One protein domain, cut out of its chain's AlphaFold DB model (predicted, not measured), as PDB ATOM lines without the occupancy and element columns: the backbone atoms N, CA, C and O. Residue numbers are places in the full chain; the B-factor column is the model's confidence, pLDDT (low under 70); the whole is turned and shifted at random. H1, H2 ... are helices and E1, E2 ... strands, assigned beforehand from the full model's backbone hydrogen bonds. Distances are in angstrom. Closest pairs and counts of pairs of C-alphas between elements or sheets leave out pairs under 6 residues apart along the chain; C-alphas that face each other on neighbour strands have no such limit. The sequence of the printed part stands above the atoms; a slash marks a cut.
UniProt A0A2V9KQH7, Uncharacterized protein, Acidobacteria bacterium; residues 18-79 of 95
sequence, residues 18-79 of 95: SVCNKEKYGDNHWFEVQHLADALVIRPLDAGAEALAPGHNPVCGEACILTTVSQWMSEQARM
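What this domain is: This is residues 18 to 79 of the 95 residues of an uncharacterized protein of Acidobacteria bacterium (UniProt A0A2V9KQH7). A small sheet of three strands has one long helix, H1, over one face, running along the strands: two layers, a helix on one face of a sheet. The 62 printed residues hold E1, E2, E3 and H1 in chain order; the sheet's order is E2, E1, E3, antiparallel, and the class is mixed. The whole is compact, radius of gyration of the C-alphas 11.9 A, but elongated, spanning 38 by 22 by 16 A.

How they stand to each other: Inner strand E1, residues 30 to 35, forms a hairpin with E2, residues 40 to 44; N 34 and O 41 are 2.9 A apart, within hydrogen-bond range. E3, residues 56 to 60, is antiparallel to E1, with N 33 and O 57 at 2.8 A. H1, residues 61 to 78, is on the sheet at a height of 10.1 A, along E1 at 4 degrees on the local plane; the closest C-alphas are those of Trp 30 and Gly 61, 5.8 A. Every O i to N i+4 pair of H1 is within hydrogen-bond range.

Where its parts are: E1 begins at C-alpha 30 (50.716, 29.670, -45.295) and measures 16.5 A, E2 13.6 A, E3 13.3 A. H1, 26.5 A, ends at C-alpha 78 (30.329, 9.985, -42.827).

The domain as a whole: The printed part has no cut. The link E2 to E3 is long, 11 residues. Residues 27, 48 and 50 are under pLDDT 70.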
ATOM      1  N   SER A  18      49.780  22.279 -38.732       93.94
ATOM      2  CA  SER A  18      48.979  21.252 -38.057       93.94
ATOM      3  C   SER A  18      48.976  19.895 -38.772       93.94
ATOM      4  O   SER A  18      48.655  18.884 -38.157       93.94
ATOM      5  N   VAL A  19      49.350  19.857 -40.057       95.75
ATOM      6  CA  VAL A  19      49.339  18.635 -40.879       95.75
ATOM      7  C   VAL A  19      50.698  17.935 -40.893       95.75
ATOM      8  O   VAL A  19      50.782  16.735 -40.659       95.75
ATOM      9  N   CYS A  20      51.775  18.668 -41.190       94.31
ATOM     10  CA  CYS A  20      53.108  18.084 -41.404       94.31
ATOM     11  C   CYS A  20      54.149  18.503 -40.359       94.31
ATOM     12  O   CYS A  20      55.315  18.128 -40.472       94.31
ATOM     13  N   ASN A  21      53.747  19.298 -39.362       92.88
ATOM     14  CA  ASN A  21      54.595  19.777 -38.272       92.88
ATOM     15  C   ASN A  21      55.840  20.572 -38.724       92.88
ATOM     16  O   ASN A  21      56.833  20.665 -38.005       92.88
ATOM     17  N   LYS A  22      55.804  21.149 -39.931       90.12
ATOM     18  CA  LYS A  22      56.812  22.102 -40.413       90.12
ATOM     19  C   LYS A  22      56.617  23.443 -39.706       90.12
ATOM     20  O   LYS A  22      55.490  23.903 -39.616       90.12
ATOM     21  N   GLU A  23      57.685  24.086 -39.249       87.81
ATOM     22  CA  GLU A  23      57.647  25.435 -38.653       87.81
ATOM     23  C   GLU A  23      57.588  26.523 -39.750       87.81
ATOM     24  O   GLU A  23      58.212  26.381 -40.813       87.81
ATOM     25  N   LYS A  24      56.821  27.601 -39.526       82.81
ATOM     26  CA  LYS A  24      56.750  28.749 -40.444       82.81
ATOM     27  C   LYS A  24      58.053  29.532 -40.410       82.81
ATOM     28  O   LYS A  24      58.445  30.074 -39.385       82.81
ATOM     29  N   TYR A  25      58.667  29.645 -41.583       78.50
ATOM     30  CA  TYR A  25      59.820  30.501 -41.837       78.50
ATOM     31  C   TYR A  25      59.504  31.424 -43.020       78.50
ATOM     32  O   TYR A  25      59.150  30.924 -44.090       78.50
ATOM     33  N   GLY A  26      59.623  32.742 -42.834       72.50
ATOM     34  CA  GLY A  26      59.441  33.753 -43.889       72.50
ATOM     35  C   GLY A  26      58.061  33.754 -44.566       72.50
ATOM     36  O   GLY A  26      57.055  33.362 -43.960       72.50
ATOM     37  N   ASP A  27      58.049  34.156 -45.841       68.50
ATOM     38  CA  ASP A  27      56.857  34.410 -46.674       68.50
ATOM     39  C   ASP A  27      56.387  33.183 -47.467       68.50
ATOM     40  O   ASP A  27      55.881  33.278 -48.584       68.50
ATOM     41  N   ASN A  28      56.584  31.988 -46.914       72.69
ATOM     42  CA  ASN A  28      56.042  30.781 -47.529       72.69
ATOM     43  C   ASN A  28      54.505  30.888 -47.658       72.69
ATOM     44  O   ASN A  28      53.856  31.581 -46.876       72.69
ATOM     45  N   HIS A  29      53.903  30.159 -48.602       87.00
ATOM     46  CA  HIS A  29      52.443  30.065 -48.686       87.00
ATOM     47  C   HIS A  29      51.900  29.364 -47.437       87.00
ATOM     48  O   HIS A  29      52.035  28.147 -47.287       87.00
ATOM     49  N   TRP A  30      51.325  30.142 -46.528       92.19
ATOM     50  CA  TRP A  30      50.716  29.670 -45.295       92.19
ATOM     51  C   TRP A  30      49.272  30.116 -45.235       92.19
ATOM     52  O   TRP A  30      48.893  31.154 -45.774       92.19
ATOM     53  N   PHE A  31      48.483  29.308 -44.551       93.56
ATOM     54  CA  PHE A  31      47.060  29.505 -44.424       93.56
ATOM     55  C   PHE A  31      46.642  29.312 -42.979       93.56
ATOM     56  O   PHE A  31      47.215  28.509 -42.242       93.56
ATOM     57  N   GLU A  32      45.621  30.051 -42.596       93.94
ATOM     58  CA  GLU A  32      44.851  29.849 -41.392       93.94
ATOM     59  C   GLU A  32      43.600  29.047 -41.754       93.94
ATOM     60  O   GLU A  32      42.845  29.431 -42.651       93.94
ATOM     61  N   VAL A  33      43.379  27.934 -41.056       95.44
ATOM     62  CA  VAL A  33      42.206  27.080 -41.232       95.44
ATOM     63  C   VAL A  33      41.368  27.071 -39.964       95.44
ATOM     64  O   VAL A  33      41.848  26.708 -38.893       95.44
ATOM     65  N   GLN A  34      40.093  27.415 -40.090       95.56
ATOM     66  CA  GLN A  34      39.125  27.385 -39.001       95.56
ATOM     67  C   GLN A  34      38.019  26.377 -39.323       95.56
ATOM     68  O   GLN A  34      37.390  26.445 -40.381       95.56
ATOM     69  N   HIS A  35      37.771  25.453 -38.395       91.31
ATOM     70  CA  HIS A  35      36.648  24.522 -38.476       91.31
ATOM     71  C   HIS A  35      35.432  25.153 -37.793       91.31
ATOM     72  O   HIS A  35      35.469  25.450 -36.599       91.31
ATOM     73  N   LEU A  36      34.362  25.360 -38.556       88.00
ATOM     74  CA  LEU A  36      33.039  25.737 -38.064       88.00
ATOM     75  C   LEU A  36      32.107  24.516 -38.137       88.00
ATOM     76  O   LEU A  36      32.474  23.482 -38.694       88.00
ATOM     77  N   ALA A  37      30.906  24.624 -37.563       82.31
ATOM     78  CA  ALA A  37      29.971  23.500 -37.444       82.31
ATOM     79  C   ALA A  37      29.628  22.831 -38.792       82.31
ATOM     80  O   ALA A  37      29.491  21.613 -38.858       82.31
ATOM     81  N   ASP A  38      29.521  23.617 -39.860       84.25
ATOM     82  CA  ASP A  38      29.096  23.196 -41.198       84.25
ATOM     83  C   ASP A  38      30.035  23.686 -42.314       84.25
ATOM     84  O   ASP A  38      29.754  23.497 -43.498       84.25
ATOM     85  N   ALA A  39      31.163  24.301 -41.953       89.88
ATOM     86  CA  ALA A  39      32.071  24.915 -42.908       89.88
ATOM     87  C   ALA A  39      33.539  24.773 -42.501       89.88
ATOM     88  O   ALA A  39      33.895  24.800 -41.322       89.88
ATOM     89  N   LEU A  40      34.399  24.698 -43.514       94.75
ATOM     90  CA  LEU A  40      35.843  24.828 -43.382       94.75
ATOM     91  C   LEU A  40      36.265  26.171 -43.982       94.75
ATOM     92  O   LEU A  40      36.137  26.384 -45.189       94.75
ATOM     93  N   VAL A  41      36.750  27.088 -43.147       95.06
ATOM     94  CA  VAL A  41      37.202  28.414 -43.587       95.06
ATOM     95  C   VAL A  41      38.713  28.398 -43.739       95.06
ATOM     96  O   VAL A  41      39.422  28.016 -42.812       95.06
ATOM     97  N   ILE A  42      39.206  28.834 -44.897       95.38
ATOM     98  CA  ILE A  42      40.632  28.870 -45.229       95.38
ATOM     99  C   ILE A  42      40.986  30.293 -45.652       95.38
ATOM    100  O   ILE A  42      40.348  30.848 -46.548       95.38
ATOM    101  N   ARG A  43      41.994  30.890 -45.015       93.00
ATOM    102  CA  ARG A  43      42.470  32.251 -45.308       93.00
ATOM    103  C   ARG A  43      43.989  32.266 -45.443       93.00
ATOM    104  O   ARG A  43      44.640  31.435 -44.814       93.00
ATOM    105  N   PRO A  44      44.579  33.181 -46.228       91.19
ATOM    106  CA  PRO A  44      46.019  33.413 -46.180       91.19
ATOM    107  C   PRO A  44      46.451  33.780 -44.757       91.19
ATOM    108  O   PRO A  44      45.765  34.545 -44.083       91.19
ATOM    109  N   LEU A  45      47.575  33.228 -44.305       88.06
ATOM    110  CA  LEU A  45      48.186  33.593 -43.034       88.06
ATOM    111  C   LEU A  45      49.224  34.686 -43.277       88.06
ATOM    112  O   LEU A  45      50.170  34.478 -44.042       88.06
ATOM    113  N   ASP A  46      49.067  35.817 -42.596       79.56
ATOM    114  CA  ASP A  46      49.964  36.958 -42.758       79.56
ATOM    115  C   ASP A  46      51.429  36.600 -42.466       79.56
ATOM    116  O   ASP A  46      51.761  35.802 -41.580       79.56
ATOM    117  N   ALA A  47      52.335  37.235 -43.212       70.38
ATOM    118  CA  ALA A  47      53.775  37.025 -43.102       70.38
ATOM    119  C   ALA A  47      54.298  37.218 -41.665       70.38
ATOM    120  O   ALA A  47      55.141  36.439 -41.215       70.38
ATOM    121  N   GLY A  48      53.744  38.196 -40.941       69.00
ATOM    122  CA  GLY A  48      54.100  38.534 -39.561       69.00
ATOM    123  C   GLY A  48      53.265  37.847 -38.476       69.00
ATOM    124  O   GLY A  48      53.371  38.237 -37.319       69.00
ATOM    125  N   ALA A  49      52.415  36.870 -38.808       71.50
ATOM    126  CA  ALA A  49      51.615  36.184 -37.797       71.50
ATOM    127  C   ALA A  49      52.504  35.297 -36.901       71.50
ATOM    128  O   ALA A  49      52.977  34.238 -37.323       71.50
ATOM    129  N   GLU A  50      52.723  35.737 -35.661       69.00
ATOM    130  CA  GLU A  50      53.509  35.010 -34.651       69.00
ATOM    131  C   GLU A  50      52.669  33.979 -33.884       69.00
ATOM    132  O   GLU A  50      53.182  32.953 -33.439       69.00
ATOM    133  N   ALA A  51      51.364  34.224 -33.757       74.25
ATOM    134  CA  ALA A  51      50.424  33.358 -33.060       74.25
ATOM    135  C   ALA A  51      49.044  33.391 -33.730       74.25
ATOM    136  O   ALA A  51      48.686  34.359 -34.399       74.25
ATOM    137  N   LEU A  52      48.272  32.325 -33.526       81.25
ATOM    138  CA  LEU A  52      46.905  32.185 -34.023       81.25
ATOM    139  C   LEU A  52      45.901  32.195 -32.875       81.25
ATOM    140  O   LEU A  52      46.207  31.767 -31.759       81.25
ATOM    141  N   ALA A  53      44.690  32.671 -33.163       83.62
ATOM    142  CA  ALA A  53      43.592  32.623 -32.211       83.62
ATOM    143  C   ALA A  53      43.190  31.161 -31.905       83.62
ATOM    144  O   ALA A  53      43.339  30.281 -32.759       83.62
ATOM    145  N   PRO A  54      42.650  30.869 -30.707       82.88
ATOM    146  CA  PRO A  54      42.159  29.532 -30.383       82.88
ATOM    147  C   PRO A  54      41.127  29.031 -31.404       82.88
ATOM    148  O   PRO A  54      40.210  29.760 -31.772       82.88
ATOM    149  N   GLY A  55      41.266  27.780 -31.848       86.00
ATOM    150  CA  GLY A  55      40.397  27.184 -32.875       86.00
ATOM    151  C   GLY A  55      40.826  27.460 -34.321       86.00
ATOM    152  O   GLY A  55      40.181  26.966 -35.247       86.00
ATOM    153  N   HIS A  56      41.919  28.199 -34.522       91.44
ATOM    154  CA  HIS A  56      42.526  28.433 -35.826       91.44
ATOM    155  C   HIS A  56      43.810  27.611 -35.964       91.44
ATOM    156  O   HIS A  56      44.682  27.628 -35.094       91.44
ATOM    157  N   ASN A  57      43.925  26.876 -37.067       92.88
ATOM    158  CA  ASN A  57      45.004  25.936 -37.327       92.88
ATOM    159  C   ASN A  57      45.886  26.440 -38.477       92.88
ATOM    160  O   ASN A  57      45.386  26.642 -39.584       92.88
ATOM    161  N   PRO A  58      47.194  26.622 -38.262       93.50
ATOM    162  CA  PRO A  58      48.114  27.016 -39.321       93.50
ATOM    163  C   PRO A  58      48.412  25.823 -40.237       93.50
ATOM    164  O   PRO A  58      48.751  24.738 -39.768       93.50
ATOM    165  N   VAL A  59      48.356  26.023 -41.552       94.94
ATOM    166  CA  VAL A  59      48.615  24.982 -42.558       94.94
ATOM    167  C   VAL A  59      49.565  25.514 -43.629       94.94
ATOM    168  O   VAL A  59      49.398  26.628 -44.122       94.94
ATOM    169  N   CYS A  60      50.581  24.727 -44.000       93.44
ATOM    170  CA  CYS A  60      51.587  25.145 -44.977       93.44
ATOM    171  C   CYS A  60      51.340  24.566 -46.378       93.44
ATOM    172  O   CYS A  60      51.269  23.350 -46.561       93.44
ATOM    173  N   GLY A  61      51.331  25.434 -47.386       92.31
ATOM    174  CA  GLY A  61      51.262  25.056 -48.792       92.31
ATOM    175  C   GLY A  61      49.975  24.337 -49.204       92.31
ATOM    176  O   GLY A  61      49.128  23.956 -48.398       92.31
ATOM    177  N   GLU A  62      49.850  24.131 -50.510       92.88
ATOM    178  CA  GLU A  62      48.650  23.557 -51.120       92.88
ATOM    179  C   GLU A  62      48.419  22.096 -50.712       92.88
ATOM    180  O   GLU A  62      47.300  21.715 -50.382       92.88
ATOM    181  N   ALA A  63      49.477  21.281 -50.646       94.25
ATOM    182  CA  ALA A  63      49.351  19.860 -50.315       94.25
ATOM    183  C   ALA A  63      48.715  19.627 -48.932       94.25
ATOM    184  O   ALA A  63      47.814  18.799 -48.803       94.25
ATOM    185  N   CYS A  64      49.133  20.381 -47.907       96.00
ATOM    186  CA  CYS A  64      48.562  20.233 -46.567       96.00
ATOM    187  C   CYS A  64      47.129  20.788 -46.498       96.00
ATOM    188  O   CYS A  64      46.296  20.253 -45.762       96.00
ATOM    189  N   ILE A  65      46.813  21.815 -47.294       95.56
ATOM    190  CA  ILE A  65      45.440  22.309 -47.437       95.56
ATOM    191  C   ILE A  65      44.536  21.242 -48.048       95.56
ATOM    192  O   ILE A  65      43.491  20.943 -47.477       95.56
ATOM    193  N   LEU A  66      44.958  20.604 -49.139       96.50
ATOM    194  CA  LEU A  66      44.187  19.535 -49.774       96.50
ATOM    195  C   LEU A  66      43.978  18.338 -48.836       96.50
ATOM    196  O   LEU A  66      42.897  17.754 -48.834       96.50
ATOM    197  N   THR A  67      44.965  18.000 -47.996       97.00
ATOM    198  CA  THR A  67      44.789  16.995 -46.933       97.00
ATOM    199  C   THR A  67      43.717  17.413 -45.926       97.00
ATOM    200  O   THR A  67      42.849  16.611 -45.597       97.00
ATOM    201  N   THR A  68      43.739  18.667 -45.473       95.75
ATOM    202  CA  THR A  68      42.760  19.183 -44.502       95.75
ATOM    203  C   THR A  68      41.342  19.186 -45.087       95.75
ATOM    204  O   THR A  68      40.398  18.722 -44.451       95.75
ATOM    205  N   VAL A  69      41.195  19.637 -46.337       96.12
ATOM    206  CA  VAL A  69      39.915  19.638 -47.062       96.12
ATOM    207  C   VAL A  69      39.395  18.216 -47.269       96.12
ATOM    208  O   VAL A  69      38.215  17.961 -47.040       96.12
ATOM    209  N   SER A  70      40.248  17.270 -47.682       96.81
ATOM    210  CA  SER A  70      39.809  15.892 -47.941       96.81
ATOM    211  C   SER A  70      39.361  15.177 -46.666       96.81
ATOM    212  O   SER A  70      38.369  14.444 -46.695       96.81
ATOM    213  N   GLN A  71      40.042  15.427 -45.543       94.50
ATOM    214  CA  GLN A  71      39.651  14.926 -44.227       94.50
ATOM    215  C   GLN A  71      38.286  15.478 -43.821       94.50
ATOM    216  O   GLN A  71      37.378  14.690 -43.559       94.50
ATOM    217  N   TRP A  72      38.102  16.800 -43.879       93.81
ATOM    218  CA  TRP A  72      36.824  17.431 -43.547       93.81
ATOM    219  C   TRP A  72      35.680  16.903 -44.423       93.81
ATOM    220  O   TRP A  72      34.654  16.474 -43.906       93.81
ATOM    221  N   MET A  73      35.869  16.833 -45.745       93.25
ATOM    222  CA  MET A  73      34.865  16.279 -46.664       93.25
ATOM    223  C   MET A  73      34.519  14.822 -46.337       93.25
ATOM    224  O   MET A  73      33.352  14.432 -46.394       93.25
ATOM    225  N   SER A  74      35.519  14.016 -45.975       92.75
ATOM    226  CA  SER A  74      35.311  12.619 -45.578       92.75
ATOM    227  C   SER A  74      34.512  12.510 -44.279       92.75
ATOM    228  O   SER A  74      33.677  11.618 -44.146       92.75
ATOM    229  N   GLU A  75      34.740  13.411 -43.325       90.31
ATOM    230  CA  GLU A  75      33.969  13.493 -42.083       90.31
ATOM    231  C   GLU A  75      32.523  13.916 -42.348       90.31
ATOM    232  O   GLU A  75      31.606  13.237 -41.888       90.31
ATOM    233  N   GLN A  76      32.309  14.955 -43.162       88.25
ATOM    234  CA  GLN A  76      30.968  15.404 -43.553       88.25
ATOM    235  C   GLN A  76      30.184  14.307 -44.285       88.25
ATOM    236  O   GLN A  76      28.994  14.129 -44.043       88.25
ATOM    237  N   ALA A  77      30.849  13.527 -45.143       87.62
ATOM    238  CA  ALA A  77      30.226  12.409 -45.849       87.62
ATOM    239  C   ALA A  77      29.873  11.223 -44.930       87.62
ATOM    240  O   ALA A  77      28.966  10.454 -45.243       87.62
ATOM    241  N   ARG A  78      30.590  11.049 -43.811       85.56
ATOM    242  CA  ARG A  78      30.329   9.985 -42.827       85.56
ATOM    243  C   ARG A  78      29.188  10.319 -41.872       85.56
ATOM    244  O   ARG A  78      28.606   9.395 -41.306       85.56
ATOM    245  N   MET A  79      28.877  11.598 -41.661       70.75
ATOM    246  CA  MET A  79      27.765  11.985 -40.799       70.75
ATOM    247  C   MET A  79      26.441  11.584 -41.470       70.75
ATOM    248  O   MET A  79      26.177  12.005 -42.598       70.75
TER     249      MET A  79